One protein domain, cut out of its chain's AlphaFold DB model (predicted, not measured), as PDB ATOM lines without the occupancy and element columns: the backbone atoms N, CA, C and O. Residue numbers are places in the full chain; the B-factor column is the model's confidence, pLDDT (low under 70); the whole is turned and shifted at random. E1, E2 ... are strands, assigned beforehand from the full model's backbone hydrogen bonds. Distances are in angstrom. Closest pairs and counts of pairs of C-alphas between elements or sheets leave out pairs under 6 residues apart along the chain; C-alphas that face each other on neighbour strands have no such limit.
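This is residues 713 to 720, 730 to 797 and 805 to 857 of the 1108 residues of an uncharacterized protein of Phytohabitans suffuscus (UniProt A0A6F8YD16). A long, twisted sheet of four antiparallel strands, E3, E4, E7 and E8, reaches out as a slab, and beyond one end of it three small two-strand hairpins, E1 with E2, E5 with E6 and E9 with E10, spread out among loops. A separate piece at the start of the printed part, residues 713 to 720, lies off the other end, and its residues 713 to 718 stand free. The printed part has 129 residues with ten named strands, E1 to E10 in chain order, and no named helix; the large sheet has the order E3, E4, E7, E8. The class is all strand, though under half of the residues, 54 of 129, are in named elements. The whole is loose, with a radius of gyration of the C-alphas of 20.1 A, and elongated, spanning 66 by 36 by 27 A.

In the large sheet, E3 is residues 757 to 762, 16.6 A long, and E4 is residues 770 to 776, 19.6 A. E7 is residues 815 to 821, 16.9 A, and E8, the longest strand, is residues 828 to 838, 30.1 A, from C-alpha 828 at (140.581, 75.018, 140.279) to C-alpha 838 at (156.081, 93.996, 122.715). E1 is residues 732 to 734, beginning at C-alpha 732 at (134.881, 98.164, 127.013), and E2 is residues 751 to 754. E5 is residues 784 to 786 and E6 residues 789 to 791. E9, residues 843 to 847, and E10, residues 850 to 854, are each 13.8 A long; E10 ends at C-alpha 854 at (154.254, 98.904, 114.394).

E3 and E8 are the edge strands of the large sheet. E3 and E4 form a hairpin, with N 760 and O 772 2.8 A apart, within hydrogen-bond range. E4 and E7 are antiparallel at 164 degrees, with N 775 and O 817 at 2.7 A. E7 and E8 form a hairpin at 175 degrees, with N 818 and O 832 at 2.8 A. E2 runs on into E3 across a break of 2 residues, at 52 degrees. E1 and E2 form a hairpin, with N 734 and O 751 at 2.8 A. The closest C-alphas of E1 and E5 are those of His 734 and Arg 784, 7.6 A apart. E5 and E6 form a hairpin at 129 degrees, with N 785 and O 790 at 2.9 A. E9 and E10 form a hairpin, with N 845 and O 852 at 2.9 A. Among the pairs that are apart are E1 and E9, and E5 and E10.

The two C-alphas farthest apart, those of Gly 714 and Asn 848, are 68.3 A apart. Residues 721 to 729 are not printed, with 30.3 A between C-alphas 720 and 730; residues 798 to 804 are not printed either, with 6.9 A between C-alphas 797 and 805. The link from E1 to E2, residues 735 to 750, is long. The mean pLDDT of the printed part is 88.3; residues 713 to 718, 740 and 766 to 767 are under 70.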
ATOM      1  N   ALA A 713     116.239  57.199 112.210       45.50
ATOM      2  CA  ALA A 713     115.156  56.346 112.688       45.50
ATOM      3  C   ALA A 713     115.729  55.077 113.362       45.50
ATOM      4  O   ALA A 713     116.357  54.245 112.705       45.50
ATOM      5  N   GLY A 714     115.529  54.948 114.680       52.66
ATOM      6  CA  GLY A 714     116.019  53.826 115.492       52.66
ATOM      7  C   GLY A 714     117.465  53.933 116.005       52.66
ATOM      8  O   GLY A 714     117.986  52.938 116.506       52.66
ATOM      9  N   GLY A 715     118.127  55.089 115.878       48.31
ATOM     10  CA  GLY A 715     119.460  55.335 116.448       48.31
ATOM     11  C   GLY A 715     119.429  55.738 117.930       48.31
ATOM     12  O   GLY A 715     118.476  56.362 118.390       48.31
ATOM     13  N   HIS A 716     120.486  55.402 118.676       52.31
ATOM     14  CA  HIS A 716     120.747  55.976 120.002       52.31
ATOM     15  C   HIS A 716     121.481  57.312 119.822       52.31
ATOM     16  O   HIS A 716     122.532  57.331 119.182       52.31
ATOM     17  N   GLN A 717     120.932  58.409 120.352       60.78
ATOM     18  CA  GLN A 717     121.587  59.720 120.325       60.78
ATOM     19  C   GLN A 717     122.801  59.732 121.259       60.78
ATOM     20  O   GLN A 717     122.746  59.192 122.366       60.78
ATOM     21  N   ALA A 718     123.888  60.365 120.816       66.38
ATOM     22  CA  ALA A 718     124.829  60.948 121.758       66.38
ATOM     23  C   ALA A 718     124.150  62.151 122.430       66.38
ATOM     24  O   ALA A 718     123.354  62.843 121.793       66.38
ATOM     25  N   ASP A 719     124.445  62.391 123.707       73.31
ATOM     26  CA  ASP A 719     123.922  63.566 124.399       73.31
ATOM     27  C   ASP A 719     124.384  64.850 123.698       73.31
ATOM     28  O   ASP A 719     125.561  64.988 123.350       73.31
ATOM     29  N   SER A 720     123.462  65.803 123.547       81.50
ATOM     30  CA  SER A 720     123.735  67.145 123.036       81.50
ATOM     31  C   SER A 720     124.906  67.787 123.776       81.50
ATOM     32  O   SER A 720     124.922  67.883 125.013       81.50
ATOM     33  N   THR A 730     131.719  94.345 132.821       95.00
ATOM     34  CA  THR A 730     131.225  95.206 131.741       95.00
ATOM     35  C   THR A 730     132.134  95.142 130.513       95.00
ATOM     36  O   THR A 730     133.355  94.974 130.654       95.00
ATOM     37  N   PRO A 731     131.576  95.323 129.305       94.62
ATOM     38  CA  PRO A 731     132.388  95.492 128.115       94.62
ATOM     39  C   PRO A 731     133.176  96.805 128.147       94.62
ATOM     40  O   PRO A 731     132.900  97.689 128.962       94.62
ATOM     41  N   ALA A 732     134.148  96.927 127.246       94.56
ATOM     42  CA  ALA A 732     134.881  98.164 127.013       94.56
ATOM     43  C   ALA A 732     134.852  98.575 125.536       94.56
ATOM     44  O   ALA A 732     134.844  97.731 124.635       94.56
ATOM     45  N   TRP A 733     134.890  99.889 125.330       93.88
ATOM     46  CA  TRP A 733     134.996 100.542 124.033       93.88
ATOM     47  C   TRP A 733     136.182 101.498 124.049       93.88
ATOM     48  O   TRP A 733     136.341 102.262 124.999       93.88
ATOM     49  N   HIS A 734     137.003 101.433 123.009       92.62
ATOM     50  CA  HIS A 734     138.201 102.245 122.842       92.62
ATOM     51  C   HIS A 734     137.943 103.373 121.844       92.62
ATOM     52  O   HIS A 734     137.125 103.222 120.926       92.62
ATOM     53  N   TYR A 735     138.611 104.509 122.035       91.44
ATOM     54  CA  TYR A 735     138.524 105.635 121.112       91.44
ATOM     55  C   TYR A 735     139.107 105.249 119.750       91.44
ATOM     56  O   TYR A 735     140.123 104.566 119.680       91.44
ATOM     57  N   ALA A 736     138.455 105.642 118.658       85.81
ATOM     58  CA  ALA A 736     138.987 105.385 117.325       85.81
ATOM     59  C   ALA A 736     140.310 106.142 117.109       85.81
ATOM     60  O   ALA A 736     140.367 107.352 117.341       85.81
ATOM     61  N   ASP A 737     141.345 105.438 116.646       80.75
ATOM     62  CA  ASP A 737     142.622 106.045 116.252       80.75
ATOM     63  C   ASP A 737     142.431 107.030 115.086       80.75
ATOM     64  O   ASP A 737     141.504 106.889 114.284       80.75
ATOM     65  N   ASP A 738     143.318 108.021 114.960       77.38
ATOM     66  CA  ASP A 738     143.360 108.866 113.765       77.38
ATOM     67  C   ASP A 738     144.034 108.141 112.591       77.38
ATOM     68  O   ASP A 738     145.252 107.915 112.570       77.38
ATOM     69  N   ASP A 739     143.240 107.786 111.585       70.94
ATOM     70  CA  ASP A 739     143.729 107.239 110.318       70.94
ATOM     71  C   ASP A 739     144.156 108.339 109.328       70.94
ATOM     72  O   ASP A 739     144.717 108.025 108.282       70.94
ATOM     73  N   GLY A 740     143.953 109.622 109.663       69.75
ATOM     74  CA  GLY A 740     144.236 110.767 108.798       69.75
ATOM     75  C   GLY A 740     143.272 110.930 107.627       69.75
ATOM     76  O   GLY A 740     143.533 111.756 106.757       69.75
ATOM     77  N   LEU A 741     142.188 110.150 107.593       75.12
ATOM     78  CA  LEU A 741     141.200 110.133 106.510       75.12
ATOM     79  C   LEU A 741     139.793 110.380 107.039       75.12
ATOM     80  O   LEU A 741     139.008 111.103 106.438       75.12
ATOM     81  N   SER A 742     139.475 109.785 108.181       73.81
ATOM     82  CA  SER A 742     138.241 110.022 108.906       73.81
ATOM     83  C   SER A 742     138.307 111.404 109.554       73.81
ATOM     84  O   SER A 742     139.291 111.735 110.220       73.81
ATOM     85  N   LYS A 743     137.257 112.218 109.388       73.88
ATOM     86  CA  LYS A 743     137.204 113.537 110.030       73.88
ATOM     87  C   LYS A 743     137.359 113.403 111.556       73.88
ATOM     88  O   LYS A 743     136.693 112.554 112.159       73.88
ATOM     89  N   PRO A 744     138.204 114.230 112.204       77.75
ATOM     90  CA  PRO A 744     138.439 114.121 113.642       77.75
ATOM     91  C   PRO A 744     137.184 114.245 114.520       77.75
ATOM     92  O   PRO A 744     137.135 113.642 115.590       77.75
ATOM     93  N   ASP A 745     136.173 114.991 114.073       80.56
ATOM     94  CA  ASP A 745     134.881 115.192 114.746       80.56
ATOM     95  C   ASP A 745     133.928 113.982 114.648       80.56
ATOM     96  O   ASP A 745     133.029 113.837 115.481       80.56
ATOM     97  N   ARG A 746     134.159 113.072 113.692       80.50
ATOM     98  CA  ARG A 746     133.429 111.802 113.542       80.50
ATOM     99  C   ARG A 746     133.979 110.683 114.433       80.50
ATOM    100  O   ARG A 746     133.333 109.645 114.593       80.50
ATOM    101  N   LYS A 747     135.154 110.869 115.042       86.00
ATOM    102  CA  LYS A 747     135.789 109.871 115.919       86.00
ATOM    103  C   LYS A 747     135.095 109.798 117.277       86.00
ATOM    104  O   LYS A 747     134.714 110.801 117.875       86.00
ATOM    105  N   THR A 748     134.960 108.582 117.798       90.25
ATOM    106  CA  THR A 748     134.343 108.323 119.103       90.25
ATOM    107  C   THR A 748     134.805 106.975 119.672       90.25
ATOM    108  O   THR A 748     135.602 106.273 119.045       90.25
ATOM    109  N   TRP A 749     134.332 106.601 120.865       92.12
ATOM    110  CA  TRP A 749     134.600 105.306 121.514       92.12
ATOM    111  C   TRP A 749     133.802 104.174 120.847       92.12
ATOM    112  O   TRP A 749     132.896 103.605 121.451       92.12
ATOM    113  N   ALA A 750     134.121 103.880 119.584       88.06
ATOM    114  CA  ALA A 750     133.431 102.893 118.746       88.06
ATOM    115  C   ALA A 750     134.212 101.582 118.546       88.06
ATOM    116  O   ALA A 750     133.680 100.625 117.987       88.06
ATOM    117  N   GLN A 751     135.468 101.489 118.999       90.06
ATOM    118  CA  GLN A 751     136.259 100.268 118.832       90.06
ATOM    119  C   GLN A 751     135.943  99.256 119.940       90.06
ATOM    120  O   GLN A 751     136.238  99.486 121.114       90.06
ATOM    121  N   TRP A 752     135.354  98.115 119.583       92.00
ATOM    122  CA  TRP A 752     134.988  97.067 120.542       92.00
ATOM    123  C   TRP A 752     136.220  96.409 121.173       92.00
ATOM    124  O   TRP A 752     137.011  95.772 120.478       92.00
ATOM    125  N   ARG A 753     136.352  96.493 122.504       93.19
ATOM    126  CA  ARG A 753     137.412  95.810 123.275       93.19
ATOM    127  C   ARG A 753     136.905  94.660 124.138       93.19
ATOM    128  O   ARG A 753     137.683  94.015 124.838       93.19
ATOM    129  N   GLY A 754     135.609  94.366 124.066       93.81
ATOM    130  CA  GLY A 754     135.034  93.168 124.664       93.81
ATOM    131  C   GLY A 754     135.086  93.127 126.190       93.81
ATOM    132  O   GLY A 754     135.192  94.146 126.878       93.81
ATOM    133  N   TYR A 755     134.968  91.913 126.719       96.12
ATOM    134  CA  TYR A 755     134.945  91.613 128.146       96.12
ATOM    135  C   TYR A 755     136.313  91.152 128.632       96.12
ATOM    136  O   TYR A 755     137.026  90.420 127.948       96.12
ATOM    137  N   ALA A 756     136.653  91.551 129.858       96.12
ATOM    138  CA  ALA A 756     137.920  91.173 130.472       96.12
ATOM    139  C   ALA A 756     137.950  89.693 130.867       96.12
ATOM    140  O   ALA A 756     139.029  89.125 130.962       96.12
ATOM    141  N   GLN A 757     136.799  89.062 131.117       97.44
ATOM    142  CA  GLN A 757     136.743  87.674 131.556       97.44
ATOM    143  C   GLN A 757     135.505  86.954 131.018       97.44
ATOM    144  O   GLN A 757     134.406  87.508 131.007       97.44
ATOM    145  N   VAL A 758     135.685  85.698 130.607       97.75
ATOM    146  CA  VAL A 758     134.615  84.808 130.143       97.75
ATOM    147  C   VAL A 758     134.698  83.484 130.894       97.75
ATOM    148  O   VAL A 758     135.769  82.874 130.960       97.75
ATOM    149  N   LYS A 759     133.575  83.024 131.458       96.44
ATOM    150  CA  LYS A 759     133.425  81.657 131.968       96.44
ATOM    151  C   LYS A 759     132.766  80.792 130.896       96.44
ATOM    152  O   LYS A 759     131.633  81.049 130.498       96.44
ATOM    153  N   THR A 760     133.450  79.744 130.465       95.31
ATOM    154  CA  THR A 760     132.960  78.764 129.494       95.31
ATOM    155  C   THR A 760     132.591  77.478 130.216       95.31
ATOM    156  O   THR A 760     133.442  76.884 130.882       95.31
ATOM    157  N   ARG A 761     131.340  77.029 130.074       91.94
ATOM    158  CA  ARG A 761     130.874  75.749 130.622       91.94
ATOM    159  C   ARG A 761     130.503  74.788 129.506       91.94
ATOM    160  O   ARG A 761     129.741  75.172 128.626       91.94
ATOM    161  N   VAL A 762     130.995  73.551 129.557       90.62
ATOM    162  CA  VAL A 762     130.682  72.519 128.551       90.62
ATOM    163  C   VAL A 762     130.024  71.313 129.209       90.62
ATOM    164  O   VAL A 762     130.526  70.806 130.211       90.62
ATOM    165  N   GLY A 763     128.931  70.829 128.622       83.75
ATOM    166  CA  GLY A 763     128.205  69.633 129.052       83.75
ATOM    167  C   GLY A 763     126.726  69.898 129.337       83.75
ATOM    168  O   GLY A 763     126.320  71.023 129.624       83.75
ATOM    169  N   ASN A 764     125.915  68.844 129.255       77.19
ATOM    170  CA  ASN A 764     124.464  68.936 129.415       77.19
ATOM    171  C   ASN A 764     124.043  68.963 130.898       77.19
ATOM    172  O   ASN A 764     123.365  69.893 131.339       77.19
ATOM    173  N   ASP A 765     124.536  68.016 131.700       71.31
ATOM    174  CA  ASP A 765     124.203  67.886 133.123       71.31
ATOM    175  C   ASP A 765     125.000  68.886 133.994       71.31
ATOM    176  O   ASP A 765     126.233  68.795 134.038       71.31
ATOM    177  N   PRO A 766     124.328  69.823 134.705       69.50
ATOM    178  CA  PRO A 766     124.958  70.787 135.609       69.50
ATOM    179  C   PRO A 766     125.940  70.184 136.622       69.50
ATOM    180  O   PRO A 766     126.895  70.859 136.999       69.50
ATOM    181  N   ALA A 767     125.738  68.933 137.051       65.19
ATOM    182  CA  ALA A 767     126.591  68.270 138.035       65.19
ATOM    183  C   ALA A 767     127.965  67.841 137.483       65.19
ATOM    184  O   ALA A 767     128.881  67.596 138.269       65.19
ATOM    185  N   VAL A 768     128.126  67.750 136.157       73.38
ATOM    186  CA  VAL A 768     129.344  67.228 135.500       73.38
ATOM    187  C   VAL A 768     129.914  68.153 134.420       73.38
ATOM    188  O   VAL A 768     130.806  67.746 133.675       73.38
ATOM    189  N   ARG A 769     129.428  69.399 134.312       82.44
ATOM    190  CA  ARG A 769     129.957  70.362 133.330       82.44
ATOM    191  C   ARG A 769     131.425  70.659 133.608       82.44
ATOM    192  O   ARG A 769     131.822  70.819 134.756       82.44
ATOM    193  N   THR A 770     132.239  70.796 132.569       87.38
ATOM    194  CA  THR A 770     133.567  71.401 132.731       87.38
ATOM    195  C   THR A 770     133.423  72.916 132.799       87.38
ATOM    196  O   THR A 770     132.489  73.477 132.227       87.38
ATOM    197  N   LEU A 771     134.341  73.583 133.498       91.19
ATOM    198  CA  LEU A 771     134.377  75.038 133.600       91.19
ATOM    199  C   LEU A 771     135.794  75.535 133.313       91.19
ATOM    200  O   LEU A 771     136.750  75.105 133.956       91.19
ATOM    201  N   ALA A 772     135.914  76.474 132.382       93.62
ATOM    202  CA  ALA A 772     137.128  77.244 132.153       93.62
ATOM    203  C   ALA A 772     136.817  78.734 132.310       93.62
ATOM    204  O   ALA A 772     135.835  79.222 131.761       93.62
ATOM    205  N   VAL A 773     137.645  79.464 133.049       96.12
ATOM    206  CA  VAL A 773     137.560  80.922 133.172       96.12
ATOM    207  C   VAL A 773     138.775  81.514 132.484       96.12
ATOM    208  O   VAL A 773     139.903  81.209 132.868       96.12
ATOM    209  N   THR A 774     138.547  82.338 131.468       97.50
ATOM    210  CA  THR A 774     139.608  82.975 130.683       97.50
ATOM    211  C   THR A 774     139.543  84.481 130.876       97.50
ATOM    212  O   THR A 774     138.496  85.085 130.661       97.50
ATOM    213  N   THR A 775     140.658  85.075 131.284       97.94
ATOM    214  CA  THR A 775     140.868  86.514 131.437       97.94
ATOM    215  C   THR A 775     141.691  87.020 130.254       97.94
ATOM    216  O   THR A 775     142.743  86.458 129.937       97.94
ATOM    217  N   PHE A 776     141.217  88.077 129.603       96.81
ATOM    218  CA  PHE A 776     141.782  88.654 128.391       96.81
ATOM    219  C   PHE A 776     142.373  90.040 128.650       96.81
ATOM    220  O   PHE A 776     141.892  90.806 129.486       96.81
ATOM    221  N   MET A 777     143.397  90.358 127.873       97.06
ATOM    222  CA  MET A 777     143.873  91.713 127.634       97.06
ATOM    223  C   MET A 777     142.888  92.403 126.679       97.06
ATOM    224  O   MET A 777     142.479  91.812 125.676       97.06
ATOM    225  N   ARG A 778     142.479  93.634 126.986       95.56
ATOM    226  CA  ARG A 778     141.505  94.402 126.195       95.56
ATOM    227  C   ARG A 778     142.142  95.545 125.416       95.56
ATOM    228  O   ARG A 778     141.542  95.994 124.448       95.56
ATOM    229  N   GLY A 779     143.338  95.981 125.798       94.88
ATOM    230  CA  GLY A 779     144.019  97.095 125.147       94.88
ATOM    231  C   GLY A 779     143.554  98.479 125.609       94.88
ATOM    232  O   GLY A 779     143.488  99.389 124.796       94.88
ATOM    233  N   MET A 780     143.159  98.647 126.877       95.25
ATOM    234  CA  MET A 780     142.613  99.911 127.401       95.25
ATOM    235  C   MET A 780     143.648 100.868 128.024       95.25
ATOM    236  O   MET A 780     143.285 101.964 128.457       95.25
ATOM    237  N   HIS A 781     144.916 100.470 128.140       95.75
ATOM    238  CA  HIS A 781     145.993 101.351 128.594       95.75
ATOM    239  C   HIS A 781     146.371 102.330 127.479       95.75
ATOM    240  O   HIS A 781     146.576 101.924 126.341       95.75
ATOM    241  N   GLY A 782     146.472 103.618 127.807       92.31
ATOM    242  CA  GLY A 782     146.718 104.681 126.832       92.31
ATOM    243  C   GLY A 782     145.453 105.226 126.161       92.31
ATOM    244  O   GLY A 782     145.508 106.336 125.641       92.31
ATOM    245  N   ASP A 783     144.312 104.528 126.246       93.31
ATOM    246  CA  ASP A 783     143.053 104.972 125.626       93.31
ATOM    247  C   ASP A 783     142.609 106.345 126.149       93.31
ATOM    248  O   ASP A 783     142.788 106.676 127.328       93.31
ATOM    249  N   ARG A 784     141.957 107.126 125.287       91.81
ATOM    250  CA  ARG A 784     141.484 108.472 125.596       91.81
ATOM    251  C   ARG A 784     140.462 108.440 126.729       91.81
ATOM    252  O   ARG A 784     139.428 107.782 126.635       91.81
ATOM    253  N   SER A 785     140.723 109.188 127.798       91.44
ATOM    254  CA  SER A 785     139.901 109.170 129.016       91.44
ATOM    255  C   SER A 785     138.641 110.041 128.941       91.44
ATOM    256  O   SER A 785     137.643 109.723 129.585       91.44
ATOM    257  N   SER A 786     138.674 111.127 128.160       92.06
ATOM    258  CA  SER A 786     137.584 112.103 128.066       92.06
ATOM    259  C   SER A 786     137.534 112.791 126.694       92.06
ATOM    260  O   SER A 786     138.543 112.807 125.975       92.06
ATOM    261  N   PRO A 787     136.409 113.438 126.330       86.81
ATOM    262  CA  PRO A 787     136.329 114.262 125.124       86.81
ATOM    263  C   PRO A 787     137.373 115.386 125.089       86.81
ATOM    264  O   PRO A 787     137.902 115.687 124.029       86.81
ATOM    265  N   SER A 788     137.764 115.944 126.238       86.88
ATOM    266  CA  SER A 788     138.828 116.958 126.344       86.88
ATOM    267  C   SER A 788     140.259 116.400 126.271       86.88
ATOM    268  O   SER A 788     141.208 117.176 126.261       86.88
ATOM    269  N   GLY A 789     140.436 115.074 126.219       85.06
ATOM    270  CA  GLY A 789     141.744 114.408 126.153       85.06
ATOM    271  C   GLY A 789     142.091 113.594 127.408       85.06
ATOM    272  O   GLY A 789     141.205 113.097 128.111       85.06
ATOM    273  N   GLY A 790     143.392 113.428 127.665       89.94
ATOM    274  CA  GLY A 790     143.940 112.581 128.736       89.94
ATOM    275  C   GLY A 790     143.909 111.086 128.401       89.94
ATOM    276  O   GLY A 790     143.151 110.661 127.531       89.94
ATOM    277  N   THR A 791     144.702 110.281 129.109       92.69
ATOM    278  CA  THR A 791     144.858 108.840 128.849       92.69
ATOM    279  C   THR A 791     144.509 107.996 130.072       92.69
ATOM    280  O   THR A 791     144.684 108.415 131.220       92.69
ATOM    281  N   ARG A 792     143.991 106.786 129.847       94.12
ATOM    282  CA  ARG A 792     143.713 105.816 130.911       94.12
ATOM    283  C   ARG A 792     144.965 105.015 131.253       94.12
ATOM    284  O   ARG A 792     145.716 104.601 130.376       94.12
ATOM    285  N   THR A 793     145.145 104.723 132.538       96.31
ATOM    286  CA  THR A 793     146.148 103.761 133.010       96.31
ATOM    287  C   THR A 793     145.441 102.497 133.475       96.31
ATOM    288  O   THR A 793     144.778 102.502 134.510       96.31
ATOM    289  N   VAL A 794     145.568 101.415 132.704       96.94
ATOM    290  CA  VAL A 794     144.943 100.120 133.009       96.94
ATOM    291  C   VAL A 794     146.009  99.032 133.116       96.94
ATOM    292  O   VAL A 794     146.890  98.934 132.264       96.94
ATOM    293  N   THR A 795     145.918  98.209 134.158       97.31
ATOM    294  CA  THR A 795     146.749  97.012 134.359       97.31
ATOM    295  C   THR A 795     145.865  95.785 134.541       97.31
ATOM    296  O   THR A 795     144.821  95.885 135.189       97.31
ATOM    297  N   VAL A 796     146.295  94.625 134.040       97.31
ATOM    298  CA  VAL A 796     145.551  93.361 134.167       97.31
ATOM    299  C   VAL A 796     146.301  92.400 135.103       97.31
ATOM    300  O   VAL A 796     147.340  91.842 134.716       97.31
ATOM    301  N   PRO A 797     145.816  92.188 136.342       96.12
ATOM    302  CA  PRO A 797     146.444  91.254 137.271       96.12
ATOM    303  C   PRO A 797     146.251  89.799 136.812       96.12
ATOM    304  O   PRO A 797     145.414  89.506 135.961       96.12
ATOM    305  N   VAL A 805     151.439  94.037 134.435       97.88
ATOM    306  CA  VAL A 805     151.118  94.001 133.005       97.88
ATOM    307  C   VAL A 805     150.140  95.124 132.687       97.88
ATOM    308  O   VAL A 805     148.990  95.088 133.131       97.88
ATOM    309  N   TYR A 806     150.596  96.109 131.919       97.94
ATOM    310  CA  TYR A 806     149.737  97.150 131.360       97.94
ATOM    311  C   TYR A 806     148.880  96.583 130.230       97.94
ATOM    312  O   TYR A 806     149.332  95.740 129.453       97.94
ATOM    313  N   ASP A 807     147.631  97.035 130.156       97.06
ATOM    314  CA  ASP A 807     146.663  96.604 129.147       97.06
ATOM    315  C   ASP A 807     146.886  97.316 127.810       97.06
ATOM    316  O   ASP A 807     146.016  98.032 127.335       97.06
ATOM    317  N   GLU A 808     148.089  97.204 127.257       95.56
ATOM    318  CA  GLU A 808     148.504  97.909 126.040       95.56
ATOM    319  C   GLU A 808     147.620  97.539 124.840       95.56
ATOM    320  O   GLU A 808     147.276  96.366 124.676       95.56
ATOM    321  N   ASP A 809     147.305  98.506 123.971       91.56
ATOM    322  CA  ASP A 809     146.479  98.302 122.764       91.56
ATOM    323  C   ASP A 809     146.941  97.092 121.927       91.56
ATOM    324  O   ASP A 809     146.134  96.264 121.503       91.56
ATOM    325  N   GLN A 810     148.259  96.897 121.796       91.31
ATOM    326  CA  GLN A 810     148.833  95.786 121.027       91.31
ATOM    327  C   GLN A 810     148.552  94.393 121.624       91.31
ATOM    328  O   GLN A 810     148.784  93.380 120.960       91.31
ATOM    329  N   PHE A 811     148.089  94.311 122.874       93.88
ATOM    330  CA  PHE A 811     147.742  93.055 123.538       93.88
ATOM    331  C   PHE A 811     146.251  92.720 123.444       93.88
ATOM    332  O   PHE A 811     145.866  91.646 123.904       93.88
ATOM    333  N   ALA A 812     145.414  93.578 122.852       91.94
ATOM    334  CA  ALA A 812     143.976  93.348 122.751       91.94
ATOM    335  C   ALA A 812     143.645  91.941 122.206       91.94
ATOM    336  O   ALA A 812     144.167  91.498 121.183       91.94
ATOM    337  N   GLY A 813     142.786  91.214 122.923       90.06
ATOM    338  CA  GLY A 813     142.370  89.847 122.598       90.06
ATOM    339  C   GLY A 813     143.302  88.736 123.101       90.06
ATOM    340  O   GLY A 813     142.913  87.568 123.063       90.06
ATOM    341  N   GLN A 814     144.498  89.046 123.614       92.88
ATOM    342  CA  GLN A 814     145.398  88.028 124.168       92.88
ATOM    343  C   GLN A 814     144.910  87.493 125.514       92.88
ATOM    344  O   GLN A 814     144.343  88.216 126.329       92.88
ATOM    345  N   ILE A 815     145.173  86.214 125.785       95.62
ATOM    346  CA  ILE A 815     144.826  85.583 127.063       95.62
ATOM    347  C   ILE A 815     145.865  85.973 128.114       95.62
ATOM    348  O   ILE A 815     147.018  85.549 128.023       95.62
ATOM    349  N   ARG A 816     145.440  86.703 129.148       97.06
ATOM    350  CA  ARG A 816     146.244  86.992 130.343       97.06
ATOM    351  C   ARG A 816     146.329  85.779 131.263       97.06
ATOM    352  O   ARG A 816     147.406  85.454 131.759       97.06
ATOM    353  N   GLU A 817     145.199  85.119 131.492       97.38
ATOM    354  CA  GLU A 817     145.094  83.964 132.383       97.38
ATOM    355  C   GLU A 817     143.954  83.041 131.949       97.38
ATOM    356  O   GLU A 817     142.886  83.507 131.566       97.38
ATOM    357  N   GLN A 818     144.153  81.731 132.048       96.06
ATOM    358  CA  GLN A 818     143.100  80.732 131.940       96.06
ATOM    359  C   GLN A 818     143.165  79.792 133.140       96.06
ATOM    360  O   GLN A 818     144.224  79.248 133.450       96.06
ATOM    361  N   VAL A 819     142.026  79.566 133.789       91.94
ATOM    362  CA  VAL A 819     141.887  78.631 134.907       91.94
ATOM    363  C   VAL A 819     140.834  77.590 134.558       91.94
ATOM    364  O   VAL A 819     139.705  77.940 134.220       91.94
ATOM    365  N   VAL A 820     141.193  76.312 134.649       91.44
ATOM    366  CA  VAL A 820     140.258  75.193 134.482       91.44
ATOM    367  C   VAL A 820     139.839  74.699 135.855       91.44
ATOM    368  O   VAL A 820     140.664  74.568 136.761       91.44
ATOM    369  N   TYR A 821     138.555  74.395 135.995       88.12
ATOM    370  CA  TYR A 821     137.925  73.986 137.239       88.12
ATOM    371  C   TYR A 821     137.249  72.620 137.105       88.12
ATOM    372  O   TYR A 821     136.746  72.246 136.043       88.12
ATOM    373  N   ASN A 822     137.192  71.895 138.219       85.44
ATOM    374  CA  ASN A 822     136.413  70.673 138.363       85.44
ATOM    375  C   ASN A 822     134.949  71.023 138.684       85.44
ATOM    376  O   ASN A 822     134.540  71.049 139.848       85.44
ATOM    377  N   GLY A 823     134.175  71.364 137.652       81.56
ATOM    378  CA  GLY A 823     132.757  71.716 137.771       81.56
ATOM    379  C   GLY A 823     132.497  73.171 138.148       81.56
ATOM    380  O   GLY A 823     131.894  73.921 137.382       81.56
ATOM    381  N   VAL A 824     132.962  73.578 139.329       84.44
ATOM    382  CA  VAL A 824     132.637  74.874 139.950       84.44
ATOM    383  C   VAL A 824     133.874  75.739 140.172       84.44
ATOM    384  O   VAL A 824     134.972  75.225 140.384       84.44
ATOM    385  N   ASP A 825     133.697  77.061 140.189       85.94
ATOM    386  CA  ASP A 825     134.782  78.053 140.296       85.94
ATOM    387  C   ASP A 825     135.523  78.058 141.647       85.94
ATOM    388  O   ASP A 825     136.531  78.739 141.812       85.94
ATOM    389  N   THR A 826     135.094  77.238 142.606       87.88
ATOM    390  CA  THR A 826     135.802  77.007 143.875       87.88
ATOM    391  C   THR A 826     136.790  75.836 143.826       87.88
ATOM    392  O   THR A 826     137.524  75.626 144.789       87.88
ATOM    393  N   LYS A 827     136.848  75.081 142.716       88.50
ATOM    394  CA  LYS A 827     137.684  73.872 142.564       88.50
ATOM    395  C   LYS A 827     138.650  73.950 141.370       88.50
ATOM    396  O   LYS A 827     138.509  73.180 140.416       88.50
ATOM    397  N   PRO A 828     139.614  74.886 141.367       89.06
ATOM    398  CA  PRO A 828     140.581  75.018 140.279       89.06
ATOM    399  C   PRO A 828     141.514  73.797 140.210       89.06
ATOM    400  O   PRO A 828     142.033  73.345 141.229       89.06
ATOM    401  N   VAL A 829     141.758  73.280 139.003       90.38
ATOM    402  CA  VAL A 829     142.628  72.113 138.756       90.38
ATOM    403  C   VAL A 829     143.871  72.448 137.938       90.38
ATOM    404  O   VAL A 829     144.919  71.832 138.141       90.38
ATOM    405  N   SER A 830     143.788  73.442 137.054       90.19
ATOM    406  CA  SER A 830     144.947  73.956 136.328       90.19
ATOM    407  C   SER A 830     144.839  75.452 136.064       90.19
ATOM    408  O   SER A 830     143.741  76.009 136.003       90.19
ATOM    409  N   LYS A 831     145.994  76.101 135.920       91.06
ATOM    410  CA  LYS A 831     146.123  77.515 135.566       91.06
ATOM    411  C   LYS A 831     147.197  77.687 134.504       91.06
ATOM    412  O   LYS A 831     148.249  77.060 134.609       91.06
ATOM    413  N   THR A 832     146.960  78.590 133.569       94.88
ATOM    414  CA  THR A 832     147.963  79.099 132.636       94.88
ATOM    415  C   THR A 832     147.921  80.613 132.694       94.88
ATOM    416  O   THR A 832     146.868  81.204 132.477       94.88
ATOM    417  N   VAL A 833     149.048  81.250 132.983       97.94
ATOM    418  CA  VAL A 833     149.171  82.704 133.080       97.94
ATOM    419  C   VAL A 833     150.240  83.169 132.106       97.94
ATOM    420  O   VAL A 833     151.362  82.677 132.148       97.94
ATOM    421  N   ASN A 834     149.905  84.130 131.250       97.69
ATOM    422  CA  ASN A 834     150.810  84.672 130.242       97.69
ATOM    423  C   ASN A 834     151.200  86.109 130.589       97.69
ATOM    424  O   ASN A 834     150.352  86.921 130.965       97.69
ATOM    425  N   VAL A 835     152.481  86.421 130.422       98.06
ATOM    426  CA  VAL A 835     153.029  87.776 130.473       98.06
ATOM    427  C   VAL A 835     153.313  88.200 129.031       98.06
ATOM    428  O   VAL A 835     154.221  87.642 128.397       98.06
ATOM    429  N   PRO A 836     152.518  89.123 128.470       97.19
ATOM    430  CA  PRO A 836     152.703  89.577 127.104       97.19
ATOM    431  C   PRO A 836     153.954  90.452 126.980       97.19
ATOM    432  O   PRO A 836     154.476  90.996 127.953       97.19
ATOM    433  N   TRP A 837     154.451  90.572 125.757       96.62
ATOM    434  CA  TRP A 837     155.637  91.338 125.406       96.62
ATOM    435  C   TRP A 837     155.432  92.037 124.075       96.62
ATOM    436  O   TRP A 837     154.830  91.473 123.159       96.62
ATOM    437  N   ARG A 838     155.982  93.247 123.966       95.62
ATOM    438  CA  ARG A 838     156.081  93.996 122.715       95.62
ATOM    439  C   ARG A 838     157.526  94.406 122.456       95.62
ATOM    440  O   ARG A 838     158.240  94.748 123.402       95.62
ATOM    441  N   SER A 839     157.941  94.403 121.193       96.94
ATOM    442  CA  SER A 839     159.240  94.960 120.805       96.94
ATOM    443  C   SER A 839     159.264  96.480 120.961       96.94
ATOM    444  O   SER A 839     158.221  97.098 121.168       96.94
ATOM    445  N   ALA A 840     160.427  97.109 120.789       95.62
ATOM    446  CA  ALA A 840     160.519  98.515 120.399       95.62
ATOM    447  C   ALA A 840     159.732  98.770 119.094       95.62
ATOM    448  O   ALA A 840     159.533  97.847 118.300       95.62
ATOM    449  N   ALA A 841     159.284 100.012 118.880       95.62
ATOM    450  CA  ALA A 841     158.564 100.391 117.666       95.62
ATOM    451  C   ALA A 841     159.465 100.259 116.433       95.62
ATOM    452  O   ALA A 841     160.495 100.938 116.321       95.62
ATOM    453  N   THR A 842     159.066  99.405 115.494       95.25
ATOM    454  CA  THR A 842     159.736  99.265 114.198       95.25
ATOM    455  C   THR A 842     159.413 100.468 113.327       95.25
ATOM    456  O   THR A 842     160.334 101.061 112.777       95.25
ATOM    457  N   ALA A 843     158.168 100.943 113.340       95.31
ATOM    458  CA  ALA A 843     157.731 102.212 112.762       95.31
ATOM    459  C   ALA A 843     156.667 102.888 113.635       95.31
ATOM    460  O   ALA A 843     156.037 102.243 114.473       95.31
ATOM    461  N   GLY A 844     156.465 104.190 113.441       93.50
ATOM    462  CA  GLY A 844     155.395 104.938 114.088       93.50
ATOM    463  C   GLY A 844     154.896 106.086 113.223       93.50
ATOM    464  O   GLY A 844     155.673 106.698 112.487       93.50
ATOM    465  N   ARG A 845     153.603 106.377 113.343       90.56
ATOM    466  CA  ARG A 845     152.905 107.485 112.686       90.56
ATOM    467  C   ARG A 845     152.161 108.279 113.750       90.56
ATOM    468  O   ARG A 845     151.558 107.686 114.635       90.56
ATOM    469  N   THR A 846     152.212 109.607 113.677       89.75
ATOM    470  CA  THR A 846     151.401 110.484 114.533       89.75
ATOM    471  C   THR A 846     150.566 111.403 113.661       89.75
ATOM    472  O   THR A 846     151.129 112.109 112.827       89.75
ATOM    473  N   ILE A 847     149.247 111.389 113.842       83.56
ATOM    474  CA  ILE A 847     148.311 112.290 113.160       83.56
ATOM    475  C   ILE A 847     147.392 112.910 114.210       83.56
ATOM    476  O   ILE A 847     146.857 112.202 115.054       83.56
ATOM    477  N   ASN A 848     147.249 114.239 114.185       80.06
ATOM    478  CA  ASN A 848     146.400 115.000 115.114       80.06
ATOM    479  C   ASN A 848     146.635 114.683 116.609       80.06
ATOM    480  O   ASN A 848     145.723 114.790 117.424       80.06
ATOM    481  N   GLY A 849     147.865 114.302 116.973       78.62
ATOM    482  CA  GLY A 849     148.244 113.927 118.341       78.62
ATOM    483  C   GLY A 849     148.055 112.448 118.695       78.62
ATOM    484  O   GLY A 849     148.546 112.035 119.743       78.62
ATOM    485  N   ASP A 850     147.436 111.645 117.825       82.19
ATOM    486  CA  ASP A 850     147.292 110.200 118.017       82.19
ATOM    487  C   ASP A 850     148.468 109.460 117.377       82.19
ATOM    488  O   ASP A 850     148.745 109.619 116.184       82.19
ATOM    489  N   THR A 851     149.166 108.646 118.171       88.38
ATOM    490  CA  THR A 851     150.325 107.864 117.726       88.38
ATOM    491  C   THR A 851     149.964 106.390 117.568       88.38
ATOM    492  O   THR A 851     149.560 105.737 118.527       88.38
ATOM    493  N   VAL A 852     150.210 105.845 116.376       89.00
ATOM    494  CA  VAL A 852     150.136 104.410 116.075       89.00
ATOM    495  C   VAL A 852     151.543 103.874 115.835       89.00
ATOM    496  O   VAL A 852     152.358 104.515 115.168       89.00
ATOM    497  N   GLU A 853     151.837 102.684 116.355       92.88
ATOM    498  CA  GLU A 853     153.149 102.045 116.238       92.88
ATOM    499  C   GLU A 853     153.046 100.622 115.686       92.88
ATOM    500  O   GLU A 853     152.178  99.846 116.087       92.88
ATOM    501  N   ALA A 854     153.997 100.271 114.822       94.44
ATOM    502  CA  ALA A 854     154.254  98.904 114.394       94.44
ATOM    503  C   ALA A 854     155.201  98.216 115.388       94.44
ATOM    504  O   ALA A 854     156.264  98.754 115.723       94.44
ATOM    505  N   ARG A 855     154.798  97.052 115.913       95.00
ATOM    506  CA  ARG A 855     155.570  96.290 116.912       95.00
ATOM    507  C   ARG A 855     155.373  94.789 116.752       95.00
ATOM    508  O   ARG A 855     154.278  94.328 116.429       95.00
ATOM    509  N   PHE A 856     156.411  94.016 117.075       95.12
ATOM    510  CA  PHE A 856     156.249  92.586 117.317       95.12
ATOM    511  C   PHE A 856     155.540  92.392 118.646       95.12
ATOM    512  O   PHE A 856     155.853  93.073 119.624       95.12
ATOM    513  N   VAL A 857     154.645  91.411 118.697       94.50
ATOM    514  CA  VAL A 857     153.922  91.051 119.913       94.50
ATOM    515  C   VAL A 857     154.080  89.559 120.185       94.50
ATOM    516  O   VAL A 857     154.020  88.736 119.271       94.50
TER     517      VAL A 857